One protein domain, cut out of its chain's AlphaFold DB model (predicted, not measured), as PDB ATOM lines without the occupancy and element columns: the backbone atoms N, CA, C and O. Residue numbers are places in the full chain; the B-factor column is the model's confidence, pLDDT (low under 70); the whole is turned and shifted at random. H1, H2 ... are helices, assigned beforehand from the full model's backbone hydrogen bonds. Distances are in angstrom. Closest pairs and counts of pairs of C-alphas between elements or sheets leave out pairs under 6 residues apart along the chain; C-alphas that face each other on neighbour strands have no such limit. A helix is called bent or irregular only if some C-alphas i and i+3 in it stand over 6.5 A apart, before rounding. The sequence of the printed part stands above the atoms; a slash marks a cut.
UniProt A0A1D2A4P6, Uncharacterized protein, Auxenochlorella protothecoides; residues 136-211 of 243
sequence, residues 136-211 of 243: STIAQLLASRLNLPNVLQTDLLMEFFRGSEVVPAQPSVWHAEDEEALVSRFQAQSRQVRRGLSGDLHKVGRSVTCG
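This is residues 136 to 211 of the 243 residues of an uncharacterized protein of Auxenochlorella protothecoides (UniProt A0A1D2A4P6). A long bent helix, H3, makes the long axis of a loose, open frame; the short helix H2 crosses at about a right angle to its first arm, H3a, on the part of that arm near the bend, and H1 lies off to one side, touching no other helix. A long stretch without a named element, residues 163 to 178, loops from the end of H2 to the start of H3a, and residues 205 to 211 stick out free at the other end. The printed part has 76 residues with three named helices, in the order H1, H2, H3, and no named strand; the class is all helix. The whole is loose, with a radius of gyration of the C-alphas of 15.6 A, and elongated, spanning 48 by 27 by 24 A.

Start with the longest helix, H3, residues 179 to 209. By its hydrogen bonds it was assigned as one helix, but it is bent: C-alphas 196 and 199 are 6.9 A apart, against about 5 A in a regular helix. Find C-alpha 179 at (259.190, 308.792, 222.091); from there the arm H3a runs 25.8 A to residue 196. The arm H3b, residues 199 to 209, runs 15.8 A and ends at C-alpha 209, at (258.788, 272.085, 201.268). Go back to C-alpha 136 at (260.822, 301.714, 196.411), where H1 begins; it runs 15.2 A to residue 146. H2, residues 154 to 162, measures 12.4 A.

At the bend the lines of H3a and H3b stand at a steep tilt of 57 degrees. Look next at residues 189 to 196, the part of H3a that touches H2: the closest C-alphas, those of Leu 157 and Val 193, are 6.4 A apart. The lines of H2 and H3a are about perpendicular, at 87 degrees, and their centres are 13.0 A apart. H2 and H3b are apart. H1 is apart from H2, from H3a and from H3b. In the backbones of H1, H2 and H3a every O i to N i+4 pair is within hydrogen-bond range; in H3b 5 of 7 are.

The C-alphas farthest apart, those of Glu 177 and Gly 211, are 49.9 A from each other. The printed part has no cut. The link from H1 to H2 is short, with 7 residues; the one from H2 to H3a is long, with 16. Residues 205 to 211, of which 205 to 209 belong to H3b, stand free. In the B-factor column you will find a mean pLDDT of the printed part of 78.1, with values under 70 at residues 163 to 171 and 205 to 211 of this model.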
ATOM      1  N   SER A 136     261.756 302.307 197.372       88.19
ATOM      2  CA  SER A 136     260.822 301.714 196.411       88.19
ATOM      3  C   SER A 136     261.414 301.617 195.004       88.19
ATOM      4  O   SER A 136     261.253 300.598 194.337       88.19
ATOM      5  N   THR A 137     262.153 302.640 194.574       90.94
ATOM      6  CA  THR A 137     262.850 302.660 193.284       90.94
ATOM      7  C   THR A 137     263.978 301.632 193.257       90.94
ATOM      8  O   THR A 137     264.058 300.828 192.332       90.94
ATOM      9  N   ILE A 138     264.819 301.595 194.294       91.50
ATOM     10  CA  ILE A 138     265.904 300.615 194.422       91.50
ATOM     11  C   ILE A 138     265.335 299.195 194.501       91.50
ATOM     12  O   ILE A 138     265.873 298.307 193.850       91.50
ATOM     13  N   ALA A 139     264.227 298.979 195.217       90.88
ATOM     14  CA  ALA A 139     263.542 297.689 195.296       90.88
ATOM     15  C   ALA A 139     263.132 297.187 193.908       90.88
ATOM     16  O   ALA A 139     263.426 296.051 193.544       90.88
ATOM     17  N   GLN A 140     262.489 298.048 193.115       90.62
ATOM     18  CA  GLN A 140     262.051 297.720 191.759       90.62
ATOM     19  C   GLN A 140     263.238 297.449 190.830       90.62
ATOM     20  O   GLN A 140     263.242 296.455 190.099       90.62
ATOM     21  N   LEU A 141     264.277 298.287 190.885       90.81
ATOM     22  CA  LEU A 141     265.493 298.089 190.098       90.81
ATOM     23  C   LEU A 141     266.192 296.782 190.480       90.81
ATOM     24  O   LEU A 141     266.535 295.992 189.601       90.81
ATOM     25  N   LEU A 142     266.346 296.511 191.774       89.50
ATOM     26  CA  LEU A 142     266.960 295.292 192.286       89.50
ATOM     27  C   LEU A 142     266.168 294.052 191.869       89.50
ATOM     28  O   LEU A 142     266.749 293.101 191.357       89.50
ATOM     29  N   ALA A 143     264.847 294.076 192.020       89.00
ATOM     30  CA  ALA A 143     263.987 292.973 191.622       89.00
ATOM     31  C   ALA A 143     264.033 292.701 190.117       89.00
ATOM     32  O   ALA A 143     264.130 291.546 189.702       89.00
ATOM     33  N   SER A 144     264.045 293.757 189.296       86.25
ATOM     34  CA  SER A 144     264.198 293.620 187.845       86.25
ATOM     35  C   SER A 144     265.532 292.957 187.478       86.25
ATOM     36  O   SER A 144     265.572 292.095 186.598       86.25
ATOM     37  N   ARG A 145     266.608 293.300 188.202       85.19
ATOM     38  CA  ARG A 145     267.970 292.795 187.983       85.19
ATOM     39  C   ARG A 145     268.173 291.372 188.485       85.19
ATOM     40  O   ARG A 145     268.848 290.605 187.810       85.19
ATOM     41  N   LEU A 146     267.597 291.024 189.631       83.56
ATOM     42  CA  LEU A 146     267.673 289.689 190.230       83.56
ATOM     43  C   LEU A 146     266.591 288.733 189.711       83.56
ATOM     44  O   LEU A 146     266.575 287.571 190.105       83.56
ATOM     45  N   ASN A 147     265.711 289.201 188.818       81.44
ATOM     46  CA  ASN A 147     264.577 288.430 188.314       81.44
ATOM     47  C   ASN A 147     263.671 287.915 189.453       81.44
ATOM     48  O   ASN A 147     263.234 286.765 189.456       81.44
ATOM     49  N   LEU A 148     263.405 288.776 190.439       83.50
ATOM     50  CA  LEU A 148     262.476 288.461 191.519       83.50
ATOM     51  C   LEU A 148     261.043 288.640 191.000       83.50
ATOM     52  O   LEU A 148     260.705 289.734 190.542       83.50
ATOM     53  N   PRO A 149     260.194 287.597 191.048       77.56
ATOM     54  CA  PRO A 149     258.831 287.675 190.527       77.56
ATOM     55  C   PRO A 149     257.914 288.537 191.402       77.56
ATOM     56  O   PRO A 149     256.949 289.100 190.897       77.56
ATOM     57  N   ASN A 150     258.228 288.655 192.696       83.62
ATOM     58  CA  ASN A 150     257.389 289.329 193.680       83.62
ATOM     59  C   ASN A 150     258.146 290.502 194.306       83.62
ATOM     60  O   ASN A 150     259.214 290.320 194.889       83.62
ATOM     61  N   VAL A 151     257.557 291.694 194.214       87.06
ATOM     62  CA  VAL A 151     258.004 292.907 194.908       87.06
ATOM     63  C   VAL A 151     256.798 293.493 195.609       87.06
ATOM     64  O   VAL A 151     255.810 293.813 194.950       87.06
ATOM     65  N   LEU A 152     256.880 293.650 196.926       86.38
ATOM     66  CA  LEU A 152     255.803 294.234 197.713       86.38
ATOM     67  C   LEU A 152     256.274 295.525 198.374       86.38
ATOM     68  O   LEU A 152     257.308 295.552 199.039       86.38
ATOM     69  N   GLN A 153     255.506 296.597 198.187       87.69
ATOM     70  CA  GLN A 153     255.729 297.874 198.855       87.69
ATOM     71  C   GLN A 153     254.877 297.929 200.122       87.69
ATOM     72  O   GLN A 153     253.654 297.801 200.065       87.69
ATOM     73  N   THR A 154     255.519 298.131 201.272       85.00
ATOM     74  CA  THR A 154     254.839 298.215 202.572       85.00
ATOM     75  C   THR A 154     253.895 299.408 202.663       85.00
ATOM     76  O   THR A 154     252.870 299.314 203.329       85.00
ATOM     77  N   ASP A 155     254.198 300.495 201.951       81.00
ATOM     78  CA  ASP A 155     253.371 301.706 201.931       81.00
ATOM     79  C   ASP A 155     251.984 301.428 201.334       81.00
ATOM     80  O   ASP A 155     250.979 301.824 201.919       81.00
ATOM     81  N   LEU A 156     251.914 300.637 200.255       83.19
ATOM     82  CA  LEU A 156     250.646 300.230 199.639       83.19
ATOM     83  C   LEU A 156     249.803 299.361 200.576       83.19
ATOM     84  O   LEU A 156     248.586 299.520 200.636       83.19
ATOM     85  N   LEU A 157     250.434 298.459 201.338       83.31
ATOM     86  CA  LEU A 157     249.727 297.682 202.358       83.31
ATOM     87  C   LEU A 157     249.172 298.591 203.456       83.31
ATOM     88  O   LEU A 157     248.039 298.405 203.893       83.31
ATOM     89  N   MET A 158     249.957 299.572 203.907       78.12
ATOM     90  CA  MET A 158     249.501 300.516 204.925       78.12
ATOM     91  C   MET A 158     248.334 301.372 204.428       78.12
ATOM     92  O   MET A 158     247.368 301.542 205.168       78.12
ATOM     93  N   GLU A 159     248.382 301.878 203.194       80.19
ATOM     94  CA  GLU A 159     247.269 302.616 202.584       80.19
ATOM     95  C   GLU A 159     246.021 301.749 202.429       80.19
ATOM     96  O   GLU A 159     244.932 302.167 202.823       80.19
ATOM     97  N   PHE A 160     246.184 300.516 201.944       83.12
ATOM     98  CA  PHE A 160     245.088 299.558 201.828       83.12
ATOM     99  C   PHE A 160     244.387 299.338 203.169       83.12
ATOM    100  O   PHE A 160     243.161 299.396 203.253       83.12
ATOM    101  N   PHE A 161     245.153 299.132 204.244       78.88
ATOM    102  CA  PHE A 161     244.541 298.936 205.548       78.88
ATOM    103  C   PHE A 161     243.959 300.215 206.162       78.88
ATOM    104  O   PHE A 161     243.025 300.107 206.950       78.88
ATOM    105  N   ARG A 162     244.462 301.410 205.824       71.94
ATOM    106  CA  ARG A 162     243.861 302.683 206.270       71.94
ATOM    107  C   ARG A 162     242.466 302.908 205.687       71.94
ATOM    108  O   ARG A 162     241.644 303.530 206.347       71.94
ATOM    109  N   GLY A 163     242.212 302.418 204.473       68.69
ATOM    110  CA  GLY A 163     240.897 302.485 203.827       68.69
ATOM    111  C   GLY A 163     239.941 301.356 204.222       68.69
ATOM    112  O   GLY A 163     238.802 301.340 203.766       68.69
ATOM    113  N   SER A 164     240.391 300.395 205.032       67.31
ATOM    114  CA  SER A 164     239.593 299.244 205.446       67.31
ATOM    115  C   SER A 164     238.919 299.498 206.792       67.31
ATOM    116  O   SER A 164     239.593 299.738 207.787       67.31
ATOM    117  N   GLU A 165     237.597 299.331 206.856       60.97
ATOM    118  CA  GLU A 165     236.823 299.389 208.111       60.97
ATOM    119  C   GLU A 165     237.195 298.275 209.108       60.97
ATOM    120  O   GLU A 165     236.834 298.325 210.281       60.97
ATOM    121  N   VAL A 166     237.935 297.258 208.653       62.03
ATOM    122  CA  VAL A 166     238.317 296.082 209.447       62.03
ATOM    123  C   VAL A 166     239.449 296.398 210.432       62.03
ATOM    124  O   VAL A 166     239.637 295.665 211.403       62.03
ATOM    125  N   VAL A 167     240.217 297.474 210.212       61.81
ATOM    126  CA  VAL A 167     241.317 297.861 211.105       61.81
ATOM    127  C   VAL A 167     241.108 299.288 211.605       61.81
ATOM    128  O   VAL A 167     240.942 300.187 210.786       61.81
ATOM    129  N   PRO A 168     241.141 299.539 212.931       61.78
ATOM    130  CA  PRO A 168     240.961 300.886 213.457       61.78
ATOM    131  C   PRO A 168     242.009 301.833 212.868       61.78
ATOM    132  O   PRO A 168     243.212 301.558 212.924       61.78
ATOM    133  N   ALA A 169     241.535 302.946 212.303       62.25
ATOM    134  CA  ALA A 169     242.377 303.970 211.709       62.25
ATOM    135  C   ALA A 169     243.346 304.510 212.767       62.25
ATOM    136  O   ALA A 169     242.937 305.147 213.738       62.25
ATOM    137  N   GLN A 170     244.638 304.228 212.600       64.88
ATOM    138  CA  GLN A 170     245.662 304.765 213.489       64.88
ATOM    139  C   GLN A 170     246.205 306.090 212.944       64.88
ATOM    140  O   GLN A 170     246.457 306.191 211.736       64.88
ATOM    141  N   PRO A 171     246.435 307.092 213.812       65.94
ATOM    142  CA  PRO A 171     247.103 308.323 213.417       65.94
ATOM    143  C   PRO A 171     248.513 308.024 212.897       65.94
ATOM    144  O   PRO A 171     249.119 306.994 213.210       65.94
ATOM    145  N   SER A 172     249.043 308.928 212.072       71.81
ATOM    146  CA  SER A 172     250.391 308.762 211.529       71.81
ATOM    147  C   SER A 172     251.424 308.671 212.666       71.81
ATOM    148  O   SER A 172     251.277 309.310 213.713       71.81
ATOM    149  N   VAL A 173     252.481 307.871 212.467       76.00
ATOM    150  CA  VAL A 173     253.586 307.730 213.441       76.00
ATOM    151  C   VAL A 173     254.211 309.093 213.738       76.00
ATOM    152  O   VAL A 173     254.609 309.355 214.864       76.00
ATOM    153  N   TRP A 174     254.196 309.993 212.756       74.94
ATOM    154  CA  TRP A 174     254.758 311.339 212.830       74.94
ATOM    155  C   TRP A 174     253.975 312.308 213.728       74.94
ATOM    156  O   TRP A 174     254.499 313.365 214.051       74.94
ATOM    157  N   HIS A 175     252.752 311.967 214.150       76.62
ATOM    158  CA  HIS A 175     251.985 312.748 215.133       76.62
ATOM    159  C   HIS A 175     252.167 312.236 216.570       76.62
ATOM    160  O   HIS A 175     251.280 312.419 217.405       76.62
ATOM    161  N   ALA A 176     253.217 311.462 216.854       76.88
ATOM    162  CA  ALA A 176     253.513 311.043 218.219       76.88
ATOM    163  C   ALA A 176     254.021 312.238 219.035       76.88
ATOM    164  O   ALA A 176     254.886 312.970 218.568       76.88
ATOM    165  N   GLU A 177     253.453 312.425 220.225       79.94
ATOM    166  CA  GLU A 177     253.826 313.514 221.138       79.94
ATOM    167  C   GLU A 177     255.122 313.175 221.891       79.94
ATOM    168  O   GLU A 177     255.978 314.039 222.046       79.94
ATOM    169  N   ASP A 178     255.310 311.890 222.222       88.06
ATOM    170  CA  ASP A 178     256.459 311.368 222.967       88.06
ATOM    171  C   ASP A 178     257.153 310.198 222.245       88.06
ATOM    172  O   ASP A 178     256.566 309.516 221.396       88.06
ATOM    173  N   GLU A 179     258.395 309.902 222.637       85.94
ATOM    174  CA  GLU A 179     259.190 308.792 222.091       85.94
ATOM    175  C   GLU A 179     258.553 307.416 222.365       85.94
ATOM    176  O   GLU A 179     258.490 306.566 221.475       85.94
ATOM    177  N   GLU A 180     257.986 307.197 223.553       85.88
ATOM    178  CA  GLU A 180     257.273 305.950 223.867       85.88
ATOM    179  C   GLU A 180     256.026 305.771 222.989       85.88
ATOM    180  O   GLU A 180     255.749 304.677 222.481       85.88
ATOM    181  N   ALA A 181     255.298 306.865 222.741       83.12
ATOM    182  CA  ALA A 181     254.152 306.873 221.842       83.12
ATOM    183  C   ALA A 181     254.580 306.617 220.387       83.12
ATOM    184  O   ALA A 181     253.890 305.889 219.666       83.12
ATOM    185  N   LEU A 182     255.727 307.155 219.961       86.31
ATOM    186  CA  LEU A 182     256.321 306.919 218.645       86.31
ATOM    187  C   LEU A 182     256.646 305.434 218.450       86.31
ATOM    188  O   LEU A 182     256.209 304.827 217.467       86.31
ATOM    189  N   VAL A 183     257.363 304.833 219.405       87.00
ATOM    190  CA  VAL A 183     257.762 303.421 219.365       87.00
ATOM    191  C   VAL A 183     256.532 302.514 219.381       87.00
ATOM    192  O   VAL A 183     256.424 301.610 218.548       87.00
ATOM    193  N   SER A 184     255.569 302.773 220.267       85.69
ATOM    194  CA  SER A 184     254.332 301.990 220.359       85.69
ATOM    195  C   SER A 184     253.527 302.027 219.052       85.69
ATOM    196  O   SER A 184     253.115 300.979 218.537       85.69
ATOM    197  N   ARG A 185     253.376 303.214 218.441       84.00
ATOM    198  CA  ARG A 185     252.692 303.385 217.146       84.00
ATOM    199  C   ARG A 185     253.448 302.712 216.003       84.00
ATOM    200  O   ARG A 185     252.835 302.020 215.189       84.00
ATOM    201  N   PHE A 186     254.771 302.847 215.957       84.25
ATOM    202  CA  PHE A 186     255.600 302.185 214.949       84.25
ATOM    203  C   PHE A 186     255.500 300.654 215.042       84.25
ATOM    204  O   PHE A 186     255.339 299.969 214.027       84.25
ATOM    205  N   GLN A 187     255.521 300.098 216.256       86.06
ATOM    206  CA  GLN A 187     255.327 298.665 216.479       86.06
ATOM    207  C   GLN A 187     253.923 298.204 216.075       86.06
ATOM    208  O   GLN A 187     253.776 297.132 215.481       86.06
ATOM    209  N   ALA A 188     252.884 298.992 216.369       83.00
ATOM    210  CA  ALA A 188     251.516 298.683 215.961       83.00
ATOM    211  C   ALA A 188     251.374 298.628 214.431       83.00
ATOM    212  O   ALA A 188     250.871 297.629 213.907       83.00
ATOM    213  N   GLN A 189     251.907 299.623 213.715       82.00
ATOM    214  CA  GLN A 189     251.927 299.628 212.248       82.00
ATOM    215  C   GLN A 189     252.750 298.465 211.681       82.00
ATOM    216  O   GLN A 189     252.303 297.771 210.768       82.00
ATOM    217  N   SER A 190     253.907 298.168 212.272       83.75
ATOM    218  CA  SER A 190     254.743 297.036 211.855       83.75
ATOM    219  C   SER A 190     254.016 295.694 212.009       83.75
ATOM    220  O   SER A 190     254.088 294.843 211.121       83.75
ATOM    221  N   ARG A 191     253.250 295.500 213.095       85.31
ATOM    222  CA  ARG A 191     252.418 294.297 213.291       85.31
ATOM    223  C   ARG A 191     251.347 294.158 212.210       85.31
ATOM    224  O   ARG A 191     251.078 293.042 211.765       85.31
ATOM    225  N   GLN A 192     250.750 295.263 211.782       82.50
ATOM    226  CA  GLN A 192     249.730 295.288 210.736       82.50
ATOM    227  C   GLN A 192     250.316 294.954 209.359       82.50
ATOM    228  O   GLN A 192     249.811 294.066 208.673       82.50
ATOM    229  N   VAL A 193     251.443 295.572 209.002       85.06
ATOM    230  CA  VAL A 193     252.181 295.260 207.767       85.06
ATOM    231  C   VAL A 193     252.622 293.795 207.756       85.06
ATOM    232  O   VAL A 193     252.435 293.104 206.756       85.06
ATOM    233  N   ARG A 194     253.105 293.269 208.891       85.00
ATOM    234  CA  ARG A 194     253.459 291.847 209.045       85.00
ATOM    235  C   ARG A 194     252.276 290.916 208.775       85.00
ATOM    236  O   ARG A 194     252.455 289.882 208.137       85.00
ATOM    237  N   ARG A 195     251.070 291.264 209.238       84.06
ATOM    238  CA  ARG A 195     249.851 290.486 208.947       84.06
ATOM    239  C   ARG A 195     249.539 290.480 207.450       84.06
ATOM    240  O   ARG A 195     249.261 289.411 206.916       84.06
ATOM    241  N   GLY A 196     249.658 291.627 206.776       82.69
ATOM    242  CA  GLY A 196     249.494 291.725 205.318       82.69
ATOM    243  C   GLY A 196     250.532 290.920 204.529       82.69
ATOM    244  O   GLY A 196     250.199 290.290 203.532       82.69
ATOM    245  N   LEU A 197     251.772 290.864 205.021       85.44
ATOM    246  CA  LEU A 197     252.874 290.108 204.415       85.44
ATOM    247  C   LEU A 197     252.783 288.589 204.619       85.44
ATOM    248  O   LEU A 197     253.399 287.837 203.865       85.44
ATOM    249  N   SER A 198     252.045 288.127 205.632       84.38
ATOM    250  CA  SER A 198     252.016 286.716 206.044       84.38
ATOM    251  C   SER A 198     251.681 285.766 204.888       84.38
ATOM    252  O   SER A 198     252.332 284.736 204.717       84.38
ATOM    253  N   GLY A 199     250.722 286.140 204.035       82.50
ATOM    254  CA  GLY A 199     250.329 285.328 202.881       82.50
ATOM    255  C   GLY A 199     251.455 285.133 201.861       82.50
ATOM    256  O   GLY A 199     251.643 284.025 201.358       82.50
ATOM    257  N   ASP A 200     252.235 286.177 201.581       82.94
ATOM    258  CA  ASP A 200     253.354 286.091 200.641       82.94
ATOM    259  C   ASP A 200     254.565 285.384 201.254       82.94
ATOM    260  O   ASP A 200     255.191 284.560 200.586       82.94
ATOM    261  N   LEU A 201     254.836 285.602 202.544       83.88
ATOM    262  CA  LEU A 201     255.863 284.859 203.281       83.88
ATOM    263  C   LEU A 201     255.557 283.354 203.307       83.88
ATOM    264  O   LEU A 201     256.453 282.534 203.099       83.88
ATOM    265  N   HIS A 202     254.287 282.976 203.476       83.88
ATOM    266  CA  HIS A 202     253.867 281.574 203.458       83.88
ATOM    267  C   HIS A 202     254.035 280.921 202.081       83.88
ATOM    268  O   HIS A 202     254.469 279.772 201.988       83.88
ATOM    269  N   LYS A 203     253.750 281.649 200.989       78.44
ATOM    270  CA  LYS A 203     254.016 281.170 199.617       78.44
ATOM    271  C   LYS A 203     255.502 280.890 199.404       78.44
ATOM    272  O   LYS A 203     255.855 279.863 198.828       78.44
ATOM    273  N   VAL A 204     256.360 281.788 199.886       74.19
ATOM    274  CA  VAL A 204     257.818 281.650 199.789       74.19
ATOM    275  C   VAL A 204     258.306 280.432 200.588       74.19
ATOM    276  O   VAL A 204     259.110 279.658 200.074       74.19
ATOM    277  N   GLY A 205     257.760 280.198 201.786       64.62
ATOM    278  CA  GLY A 205     258.073 279.022 202.608       64.62
ATOM    279  C   GLY A 205     257.635 277.686 201.991       64.62
ATOM    280  O   GLY A 205     258.385 276.714 202.026       64.62
ATOM    281  N   ARG A 206     256.462 277.634 201.342       59.28
ATOM    282  CA  ARG A 206     255.962 276.417 200.667       59.28
ATOM    283  C   ARG A 206     256.813 275.977 199.475       59.28
ATOM    284  O   ARG A 206     256.892 274.781 199.194       59.28
ATOM    285  N   SER A 207     257.476 276.915 198.795       51.09
ATOM    286  CA  SER A 207     258.403 276.581 197.706       51.09
ATOM    287  C   SER A 207     259.579 275.716 198.179       51.09
ATOM    288  O   SER A 207     260.150 274.986 197.373       51.09
ATOM    289  N   VAL A 208     259.922 275.774 199.471       49.78
ATOM    290  CA  VAL A 208     261.005 274.986 200.079       49.78
ATOM    291  C   VAL A 208     260.551 273.563 200.384       49.78
ATOM    292  O   VAL A 208     261.273 272.609 200.118       49.78
ATOM    293  N   THR A 209     259.324 273.399 200.881       46.03
ATOM    294  CA  THR A 209     258.788 272.085 201.268       46.03
ATOM    295  C   THR A 209     258.386 271.222 200.074       46.03
ATOM    296  O   THR A 209     258.451 270.007 200.162       46.03
ATOM    297  N   CYS A 210     258.010 271.812 198.934       40.44
ATOM    298  CA  CYS A 210     257.701 271.035 197.725       40.44
ATOM    299  C   CYS A 210     258.947 270.587 196.935       40.44
ATOM    300  O   CYS A 210     258.816 269.784 196.017       40.44
ATOM    301  N   GLY A 211     260.139 271.110 197.257       40.00
ATOM    302  CA  GLY A 211     261.411 270.678 196.659       40.00
ATOM    303  C   GLY A 211     262.030 269.454 197.338       40.00
ATOM    304  O   GLY A 211     262.798 268.742 196.701       40.00
TER     305      GLY A 211